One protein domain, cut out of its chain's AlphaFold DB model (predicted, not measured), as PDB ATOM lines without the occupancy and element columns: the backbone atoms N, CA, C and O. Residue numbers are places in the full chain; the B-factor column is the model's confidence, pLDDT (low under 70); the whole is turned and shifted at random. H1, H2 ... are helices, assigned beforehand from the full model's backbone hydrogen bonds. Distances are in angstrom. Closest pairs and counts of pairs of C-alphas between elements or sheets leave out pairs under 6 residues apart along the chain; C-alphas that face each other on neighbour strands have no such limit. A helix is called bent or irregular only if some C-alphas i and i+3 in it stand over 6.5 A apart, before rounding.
ATOM      1  N   PRO A  22     -41.485  29.996 -20.966       91.19
ATOM      2  CA  PRO A  22     -41.672  28.611 -21.404       91.19
ATOM      3  C   PRO A  22     -40.368  27.806 -21.359       91.19
ATOM      4  O   PRO A  22     -40.365  26.643 -20.958       91.19
ATOM      5  N   LEU A  23     -39.246  28.441 -21.716       93.12
ATOM      6  CA  LEU A  23     -37.928  27.814 -21.671       93.12
ATOM      7  C   LEU A  23     -37.481  27.540 -20.230       93.12
ATOM      8  O   LEU A  23     -36.942  26.474 -19.951       93.12
ATOM      9  N   SER A  24     -37.729  28.466 -19.300       92.50
ATOM     10  CA  SER A  24     -37.462  28.266 -17.873       92.50
ATOM     11  C   SER A  24     -38.260  27.091 -17.317       92.50
ATOM     12  O   SER A  24     -37.688  26.254 -16.626       92.50
ATOM     13  N   GLN A  25     -39.548  26.986 -17.659       93.75
ATOM     14  CA  GLN A  25     -40.390  25.869 -17.225       93.75
ATOM     15  C   GLN A  25     -39.916  24.533 -17.806       93.75
ATOM     16  O   GLN A  25     -39.891  23.523 -17.106       93.75
ATOM     17  N   PHE A  26     -39.522  24.528 -19.079       95.81
ATOM     18  CA  PHE A  26     -38.954  23.352 -19.725       95.81
ATOM     19  C   PHE A  26     -37.673  22.881 -19.020       95.81
ATOM     20  O   PHE A  26     -37.568  21.714 -18.648       95.81
ATOM     21  N   LEU A  27     -36.725  23.794 -18.784       96.44
ATOM     22  CA  LEU A  27     -35.468  23.485 -18.098       96.44
ATOM     23  C   LEU A  27     -35.690  23.027 -16.656       96.44
ATOM     24  O   LEU A  27     -35.002  22.117 -16.201       96.44
ATOM     25  N   ASP A  28     -36.649  23.626 -15.948       95.19
ATOM     26  CA  ASP A  28     -37.025  23.200 -14.604       95.19
ATOM     27  C   ASP A  28     -37.519  21.750 -14.607       95.19
ATOM     28  O   ASP A  28     -36.991  20.921 -13.873       95.19
ATOM     29  N   ASN A  29     -38.456  21.409 -15.493       96.94
ATOM     30  CA  ASN A  29     -38.963  20.042 -15.614       96.94
ATOM     31  C   ASN A  29     -37.853  19.043 -15.972       96.94
ATOM     32  O   ASN A  29     -37.812  17.950 -15.409       96.94
ATOM     33  N   LEU A  30     -36.943  19.431 -16.869       97.25
ATOM     34  CA  LEU A  30     -35.829  18.601 -17.322       97.25
ATOM     35  C   LEU A  30     -34.805  18.330 -16.204       97.25
ATOM     36  O   LEU A  30     -34.331  17.208 -16.051       97.25
ATOM     37  N   LEU A  31     -34.454  19.351 -15.414       95.69
ATOM     38  CA  LEU A  31     -33.393  19.270 -14.399       95.69
ATOM     39  C   LEU A  31     -33.900  18.828 -13.017       95.69
ATOM     40  O   LEU A  31     -33.122  18.315 -12.208       95.69
ATOM     41  N   ARG A  32     -35.192  18.999 -12.723       94.00
ATOM     42  CA  ARG A  32     -35.796  18.701 -11.414       94.00
ATOM     43  C   ARG A  32     -35.593  17.258 -10.931       94.00
ATOM     44  O   ARG A  32     -35.343  17.100  -9.733       94.00
ATOM     45  N   PRO A  33     -35.660  16.210 -11.773       93.38
ATOM     46  CA  PRO A  33     -35.352  14.848 -11.332       93.38
ATOM     47  C   PRO A  33     -33.914  14.708 -10.819       93.38
ATOM     48  O   PRO A  33     -33.702  14.130  -9.754       93.38
ATOM     49  N   LEU A  34     -32.946  15.309 -11.521       93.12
ATOM     50  CA  LEU A  34     -31.538  15.299 -11.114       93.12
ATOM     51  C   LEU A  34     -31.337  16.061  -9.805       93.12
ATOM     52  O   LEU A  34     -30.674  15.563  -8.901       93.12
ATOM     53  N   THR A  78     -29.507  37.436  -5.373       73.94
ATOM     54  CA  THR A  78     -28.782  38.598  -5.917       73.94
ATOM     55  C   THR A  78     -27.267  38.403  -5.866       73.94
ATOM     56  O   THR A  78     -26.552  38.932  -6.713       73.94
ATOM     57  N   MET A  79     -26.763  37.587  -4.935       79.38
ATOM     58  CA  MET A  79     -25.345  37.226  -4.840       79.38
ATOM     59  C   MET A  79     -24.923  36.121  -5.824       79.38
ATOM     60  O   MET A  79     -23.729  35.835  -5.971       79.38
ATOM     61  N   LEU A  80     -25.873  35.474  -6.507       82.25
ATOM     62  CA  LEU A  80     -25.578  34.358  -7.397       82.25
ATOM     63  C   LEU A  80     -24.855  34.835  -8.666       82.25
ATOM     64  O   LEU A  80     -25.446  35.380  -9.598       82.25
ATOM     65  N   ASN A  81     -23.552  34.562  -8.746       88.56
ATOM     66  CA  ASN A  81     -22.786  34.816  -9.961       88.56
ATOM     67  C   ASN A  81     -23.236  33.864 -11.084       88.56
ATOM     68  O   ASN A  81     -22.920  32.672 -11.073       88.56
ATOM     69  N   GLN A  82     -23.934  34.408 -12.080       89.44
ATOM     70  CA  GLN A  82     -24.534  33.639 -13.176       89.44
ATOM     71  C   GLN A  82     -23.508  32.820 -13.976       89.44
ATOM     72  O   GLN A  82     -23.770  31.669 -14.320       89.44
ATOM     73  N   ASN A  83     -22.312  33.367 -14.237       92.12
ATOM     74  CA  ASN A  83     -21.265  32.642 -14.966       92.12
ATOM     75  C   ASN A  83     -20.757  31.440 -14.154       92.12
ATOM     76  O   ASN A  83     -20.560  30.360 -14.709       92.12
ATOM     77  N   ARG A  84     -20.589  31.603 -12.834       93.12
ATOM     78  CA  ARG A  84     -20.224  30.491 -11.945       93.12
ATOM     79  C   ARG A  84     -21.335  29.450 -11.866       93.12
ATOM     80  O   ARG A  84     -21.033  28.266 -11.919       93.12
ATOM     81  N   ALA A  85     -22.599  29.867 -11.795       92.31
ATOM     82  CA  ALA A  85     -23.731  28.943 -11.786       92.31
ATOM     83  C   ALA A  85     -23.757  28.063 -13.047       92.31
ATOM     84  O   ALA A  85     -23.873  26.844 -12.946       92.31
ATOM     85  N   ILE A  86     -23.546  28.659 -14.226       95.62
ATOM     86  CA  ILE A  86     -23.435  27.921 -15.491       95.62
ATOM     87  C   ILE A  86     -22.229  26.976 -15.504       95.62
ATOM     88  O   ILE A  86     -22.351  25.829 -15.936       95.62
ATOM     89  N   PHE A  87     -21.075  27.428 -15.008       95.94
ATOM     90  CA  PHE A  87     -19.887  26.587 -14.892       95.94
ATOM     91  C   PHE A  87     -20.135  25.368 -13.992       95.94
ATOM     92  O   PHE A  87     -19.835  24.244 -14.393       95.94
ATOM     93  N   TYR A  88     -20.711  25.572 -12.805       95.38
ATOM     94  CA  TYR A  88     -20.992  24.483 -11.871       95.38
ATOM     95  C   TYR A  88     -22.054  23.529 -12.405       95.38
ATOM     96  O   TYR A  88     -21.876  22.324 -12.268       95.38
ATOM     97  N   LEU A  89     -23.095  24.024 -13.081       95.56
ATOM     98  CA  LEU A  89     -24.077  23.162 -13.738       95.56
ATOM     99  C   LEU A  89     -23.422  22.289 -14.815       95.56
ATOM    100  O   LEU A  89     -23.662  21.086 -14.863       95.56
ATOM    101  N   ARG A  90     -22.548  22.867 -15.651       97.12
ATOM    102  CA  ARG A  90     -21.804  22.107 -16.665       97.12
ATOM    103  C   ARG A  90     -20.915  21.046 -16.023       97.12
ATOM    104  O   ARG A  90     -20.952  19.893 -16.446       97.12
ATOM    105  N   ARG A  91     -20.137  21.427 -15.007       96.75
ATOM    106  CA  ARG A  91     -19.269  20.509 -14.262       96.75
ATOM    107  C   ARG A  91     -20.074  19.378 -13.627       96.75
ATOM    108  O   ARG A  91     -19.654  18.234 -13.710       96.75
ATOM    109  N   PHE A  92     -21.223  19.687 -13.043       95.81
ATOM    110  CA  PHE A  92     -22.092  18.691 -12.437       95.81
ATOM    111  C   PHE A  92     -22.616  17.694 -13.481       95.81
ATOM    112  O   PHE A  92     -22.474  16.488 -13.313       95.81
ATOM    113  N   LEU A  93     -23.142  18.181 -14.608       96.44
ATOM    114  CA  LEU A  93     -23.712  17.319 -15.647       96.44
ATOM    115  C   LEU A  93     -22.651  16.484 -16.385       96.44
ATOM    116  O   LEU A  93     -22.853  15.292 -16.582       96.44
ATOM    117  N   GLN A  94     -21.531  17.084 -16.797       96.19
ATOM    118  CA  GLN A  94     -20.518  16.411 -17.630       96.19
ATOM    119  C   GLN A  94     -19.359  15.810 -16.832       96.19
ATOM    120  O   GLN A  94     -18.721  14.874 -17.298       96.19
ATOM    121  N   GLY A  95     -19.043  16.366 -15.666       93.88
ATOM    122  CA  GLY A  95     -17.954  15.896 -14.811       93.88
ATOM    123  C   GLY A  95     -18.450  14.883 -13.790       93.88
ATOM    124  O   GLY A  95     -18.012  13.738 -13.803       93.88
ATOM    125  N   ASP A  96     -19.389  15.298 -12.938       93.88
ATOM    126  CA  ASP A  96     -19.830  14.471 -11.811       93.88
ATOM    127  C   ASP A  96     -20.777  13.349 -12.275       93.88
ATOM    128  O   ASP A  96     -20.603  12.195 -11.890       93.88
ATOM    129  N   LEU A  97     -21.745  13.667 -13.145       94.31
ATOM    130  CA  LEU A  97     -22.690  12.689 -13.706       94.31
ATOM    131  C   LEU A  97     -22.227  12.058 -15.028       94.31
ATOM    132  O   LEU A  97     -22.848  11.101 -15.488       94.31
ATOM    133  N   GLN A  98     -21.163  12.584 -15.644       95.75
ATOM    134  CA  GLN A  98     -20.598  12.094 -16.913       95.75
ATOM    135  C   GLN A  98     -21.617  11.985 -18.066       95.75
ATOM    136  O   GLN A  98     -21.503  11.129 -18.945       95.75
ATOM    137  N   LEU A  99     -22.622  12.865 -18.090       96.12
ATOM    138  CA  LEU A  99     -23.657  12.882 -19.118       96.12
ATOM    139  C   LEU A  99     -23.175  13.599 -20.382       96.12
ATOM    140  O   LEU A  99     -22.639  14.707 -20.336       96.12
ATOM    141  N   THR A 100     -23.458  12.999 -21.535       96.06
ATOM    142  CA  THR A 100     -23.318  13.640 -22.854       96.06
ATOM    143  C   THR A 100     -24.647  14.213 -23.348       96.06
ATOM    144  O   THR A 100     -24.674  15.252 -24.014       96.06
ATOM    145  N   THR A 101     -25.758  13.594 -22.943       97.00
ATOM    146  CA  THR A 101     -27.133  14.023 -23.219       97.00
ATOM    147  C   THR A 101     -28.023  13.837 -21.992       97.00
ATOM    148  O   THR A 101     -27.788  12.929 -21.197       97.00
ATOM    149  N   LEU A 102     -29.088  14.627 -21.884       96.38
ATOM    150  CA  LEU A 102     -30.175  14.443 -20.924       96.38
ATOM    151  C   LEU A 102     -31.501  14.499 -21.686       96.38
ATOM    152  O   LEU A 102     -31.753  15.469 -22.395       96.38
ATOM    153  N   ASP A 103     -32.301  13.438 -21.578       94.88
ATOM    154  CA  ASP A 103     -33.554  13.265 -22.334       94.88
ATOM    155  C   ASP A 103     -33.385  13.471 -23.857       94.88
ATOM    156  O   ASP A 103     -34.132  14.182 -24.520       94.88
ATOM    157  N   GLY A 104     -32.299  12.919 -24.414       95.94
ATOM    158  CA  GLY A 104     -31.948  13.065 -25.832       95.94
ATOM    159  C   GLY A 104     -31.358  14.426 -26.227       95.94
ATOM    160  O   GLY A 104     -30.929  14.592 -27.368       95.94
ATOM    161  N   ILE A 105     -31.269  15.391 -25.308       97.50
ATOM    162  CA  ILE A 105     -30.736  16.731 -25.582       97.50
ATOM    163  C   ILE A 105     -29.258  16.799 -25.179       97.50
ATOM    164  O   ILE A 105     -28.930  16.491 -24.031       97.50
ATOM    165  N   PRO A 106     -28.345  17.245 -26.063       98.25
ATOM    166  CA  PRO A 106     -26.939  17.425 -25.709       98.25
ATOM    167  C   PRO A 106     -26.749  18.398 -24.541       98.25
ATOM    168  O   PRO A 106     -27.353  19.475 -24.524       98.25
ATOM    169  N   ILE A 107     -25.851  18.076 -23.602       97.81
ATOM    170  CA  ILE A 107     -25.617  18.936 -22.428       97.81
ATOM    171  C   ILE A 107     -25.200  20.357 -22.838       97.81
ATOM    172  O   ILE A 107     -25.646  21.327 -22.231       97.81
ATOM    173  N   ASP A 108     -24.426  20.523 -23.912       97.56
ATOM    174  CA  ASP A 108     -24.060  21.853 -24.416       97.56
ATOM    175  C   ASP A 108     -25.269  22.713 -24.811       97.56
ATOM    176  O   ASP A 108     -25.245  23.932 -24.626       97.56
ATOM    177  N   VAL A 109     -26.333  22.096 -25.333       97.69
ATOM    178  CA  VAL A 109     -27.580  22.788 -25.683       97.69
ATOM    179  C   VAL A 109     -28.320  23.206 -24.415       97.69
ATOM    180  O   VAL A 109     -28.720  24.364 -24.304       97.69
ATOM    181  N   ILE A 110     -28.416  22.315 -23.424       97.75
ATOM    182  CA  ILE A 110     -29.026  22.611 -22.118       97.75
ATOM    183  C   ILE A 110     -28.294  23.772 -21.441       97.75
ATOM    184  O   ILE A 110     -28.920  24.734 -21.005       97.75
ATOM    185  N   ILE A 111     -26.959  23.746 -21.431       97.75
ATOM    186  CA  ILE A 111     -26.143  24.823 -20.865       97.75
ATOM    187  C   ILE A 111     -26.382  26.156 -21.586       97.75
ATOM    188  O   ILE A 111     -26.496  27.192 -20.927       97.75
ATOM    189  N   LYS A 112     -26.504  26.156 -22.920       97.00
ATOM    190  CA  LYS A 112     -26.845  27.368 -23.685       97.00
ATOM    191  C   LYS A 112     -28.231  27.903 -23.316       97.00
ATOM    192  O   LYS A 112     -28.367  29.108 -23.119       97.00
ATOM    193  N   MET A 113     -29.227  27.028 -23.178       96.19
ATOM    194  CA  MET A 113     -30.583  27.400 -22.761       96.19
ATOM    195  C   MET A 113     -30.600  27.979 -21.338       96.19
ATOM    196  O   MET A 113     -31.170  29.047 -21.122       96.19
ATOM    197  N   CYS A 114     -29.915  27.344 -20.382       95.12
ATOM    198  CA  CYS A 114     -29.766  27.867 -19.022       95.12
ATOM    199  C   CYS A 114     -29.078  29.236 -19.015       95.12
ATOM    200  O   CYS A 114     -29.523  30.145 -18.319       95.12
ATOM    201  N   ASN A 115     -28.016  29.410 -19.806       94.44
ATOM    202  CA  ASN A 115     -27.309  30.684 -19.907       94.44
ATOM    203  C   ASN A 115     -28.208  31.782 -20.494       94.44
ATOM    204  O   ASN A 115     -28.170  32.910 -20.011       94.44
ATOM    205  N   LEU A 116     -29.043  31.453 -21.486       92.94
ATOM    206  CA  LEU A 116     -30.031  32.382 -22.033       92.94
ATOM    207  C   LEU A 116     -31.034  32.814 -20.956       92.94
ATOM    208  O   LEU A 116     -31.241  34.009 -20.773       92.94
ATOM    209  N   VAL A 117     -31.605  31.867 -20.209       90.88
ATOM    210  CA  VAL A 117     -32.564  32.169 -19.137       90.88
ATOM    211  C   VAL A 117     -31.926  33.015 -18.035       90.88
ATOM    212  O   VAL A 117     -32.483  34.043 -17.663       90.88
ATOM    213  N   LEU A 118     -30.756  32.620 -17.525       88.12
ATOM    214  CA  LEU A 118     -30.114  33.321 -16.409       88.12
ATOM    215  C   LEU A 118     -29.683  34.739 -16.784       88.12
ATOM    216  O   LEU A 118     -29.857  35.647 -15.979       88.12
ATOM    217  N   LYS A 119     -29.166  34.941 -18.001       86.88
ATOM    218  CA  LYS A 119     -28.696  36.261 -18.435       86.88
ATOM    219  C   LYS A 119     -29.809  37.204 -18.858       86.88
ATOM    220  O   LYS A 119     -29.570  38.396 -18.845       86.88
ATOM    221  N   ASN A 120     -30.994  36.702 -19.207       83.25
ATOM    222  CA  ASN A 120     -32.103  37.527 -19.699       83.25
ATOM    223  C   ASN A 120     -33.243  37.690 -18.680       83.25
ATOM    224  O   ASN A 120     -34.366  38.022 -19.052       83.25
ATOM    225  N   ASN A 121     -32.962  37.465 -17.395       73.06
ATOM    226  CA  ASN A 121     -33.848  37.846 -16.296       73.06
ATOM    227  C   ASN A 121     -33.449  39.239 -15.786       73.06
ATOM    228  O   ASN A 121     -32.699  39.355 -14.820       73.06
ATOM    229  N   TYR A 122     -33.933  40.284 -16.460       67.69
ATOM    230  CA  TYR A 122     -33.690  41.683 -16.090       67.69
ATOM    231  C   TYR A 122     -34.866  42.275 -15.309       67.69
ATOM    232  O   TYR A 122     -36.014  41.856 -15.487       67.69
ATOM    233  N   PHE A 123     -34.579  43.268 -14.466       61.94
ATOM    234  CA  PHE A 123     -35.580  44.050 -13.747       61.94
ATOM    235  C   PHE A 123     -35.500  45.498 -14.215       61.94
ATOM    236  O   PHE A 123     -34.594  46.220 -13.825       61.94
ATOM    237  N   TYR A 124     -36.457  45.931 -15.034       57.62
ATOM    238  CA  TYR A 124     -36.509  47.331 -15.438       57.62
ATOM    239  C   TYR A 124     -37.248  48.161 -14.388       57.62
ATOM    240  O   TYR A 124     -38.443  47.953 -14.155       57.62
ATOM    241  N   TYR A 125     -36.550  49.105 -13.766       58.12
ATOM    242  CA  TYR A 125     -37.120  50.029 -12.794       58.12
ATOM    243  C   TYR A 125     -36.468  51.402 -12.900       58.12
ATOM    244  O   TYR A 125     -35.251  51.513 -12.997       58.12
TER     245      TYR A 125
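What this domain is: This is residues 22 to 34 and 78 to 125 of the 129 residues of the protein "Hypothetical protein" of Didymodactylos carnosus (UniProt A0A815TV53). A helical hairpin, H2 and H3 side by side and running opposite ways, has a third helix, H1, packed on H3 at a steep tilt by residues 23 to 27 alone. A tail, residues 120 to 125, sticks out past the end of H3 and adds to the length of the elongated outline, which spans 41 by 23 by 18 A. The printed part has 61 residues with three named helices, in the order H1, H2, H3, and no named strand; the class is all helix. The whole is only just compact, close to loose, with a radius of gyration of the C-alphas of 12.2 A.

Where its parts are: The longest helix by residues is H2, residues 82 to 96, 19.8 A from first to last C-alpha, beginning at C-alpha 82 at (-24.534, 33.639, -13.176). It is neither bent nor irregular, but only just: C-alphas 93 and 96 are 6.2 A apart. H3 is residues 107 to 119, 18.0 A long, and ends at C-alpha 119 at (-28.696, 36.261, -18.435). H1 is residues 22 to 34, 19.6 A long, beginning at C-alpha 22 at (-41.672, 28.611, -21.404). H1 is irregular: C-alphas 30 and 33 are 7.1 A apart.

How they stand to each other: H2 and H3 form a helical hairpin and touch, with 11 pairs of C-alphas within 8 A. Their closest C-alphas, those of Gln 82 and Leu 118, are 6.5 A apart. They run opposite ways at a shallow tilt of 19 degrees. The link between them has 10 residues and is short; within it, residues 101 to 102 pair with residues 105 to 106, antiparallel, in stretches too short to be named strands. H1 touches H3 with residues 23 to 27 alone; the closest C-alphas, those of Ser 24 and Val 117, are 6.4 A apart. H1 and H3 run opposite ways at a steep tilt of 55 degrees. H1 and H2 are apart. In H2 and H3 every O i to N i+4 pair is within hydrogen-bond range; in H1 7 of 9 are.

The domain as a whole: The two C-alphas farthest apart, those of Gln 98 and Tyr 125, are 41.6 A apart. Residues 35 to 77 are cut out and not printed, and C-alphas 34 and 78 are 24.0 A apart across the cut. The link from H1 to H2 runs across the cut. Residues 120 to 125 stand free. The mean pLDDT of the printed part is 91.2, and the model's confidence is low, under 70, at residues 122 to 125.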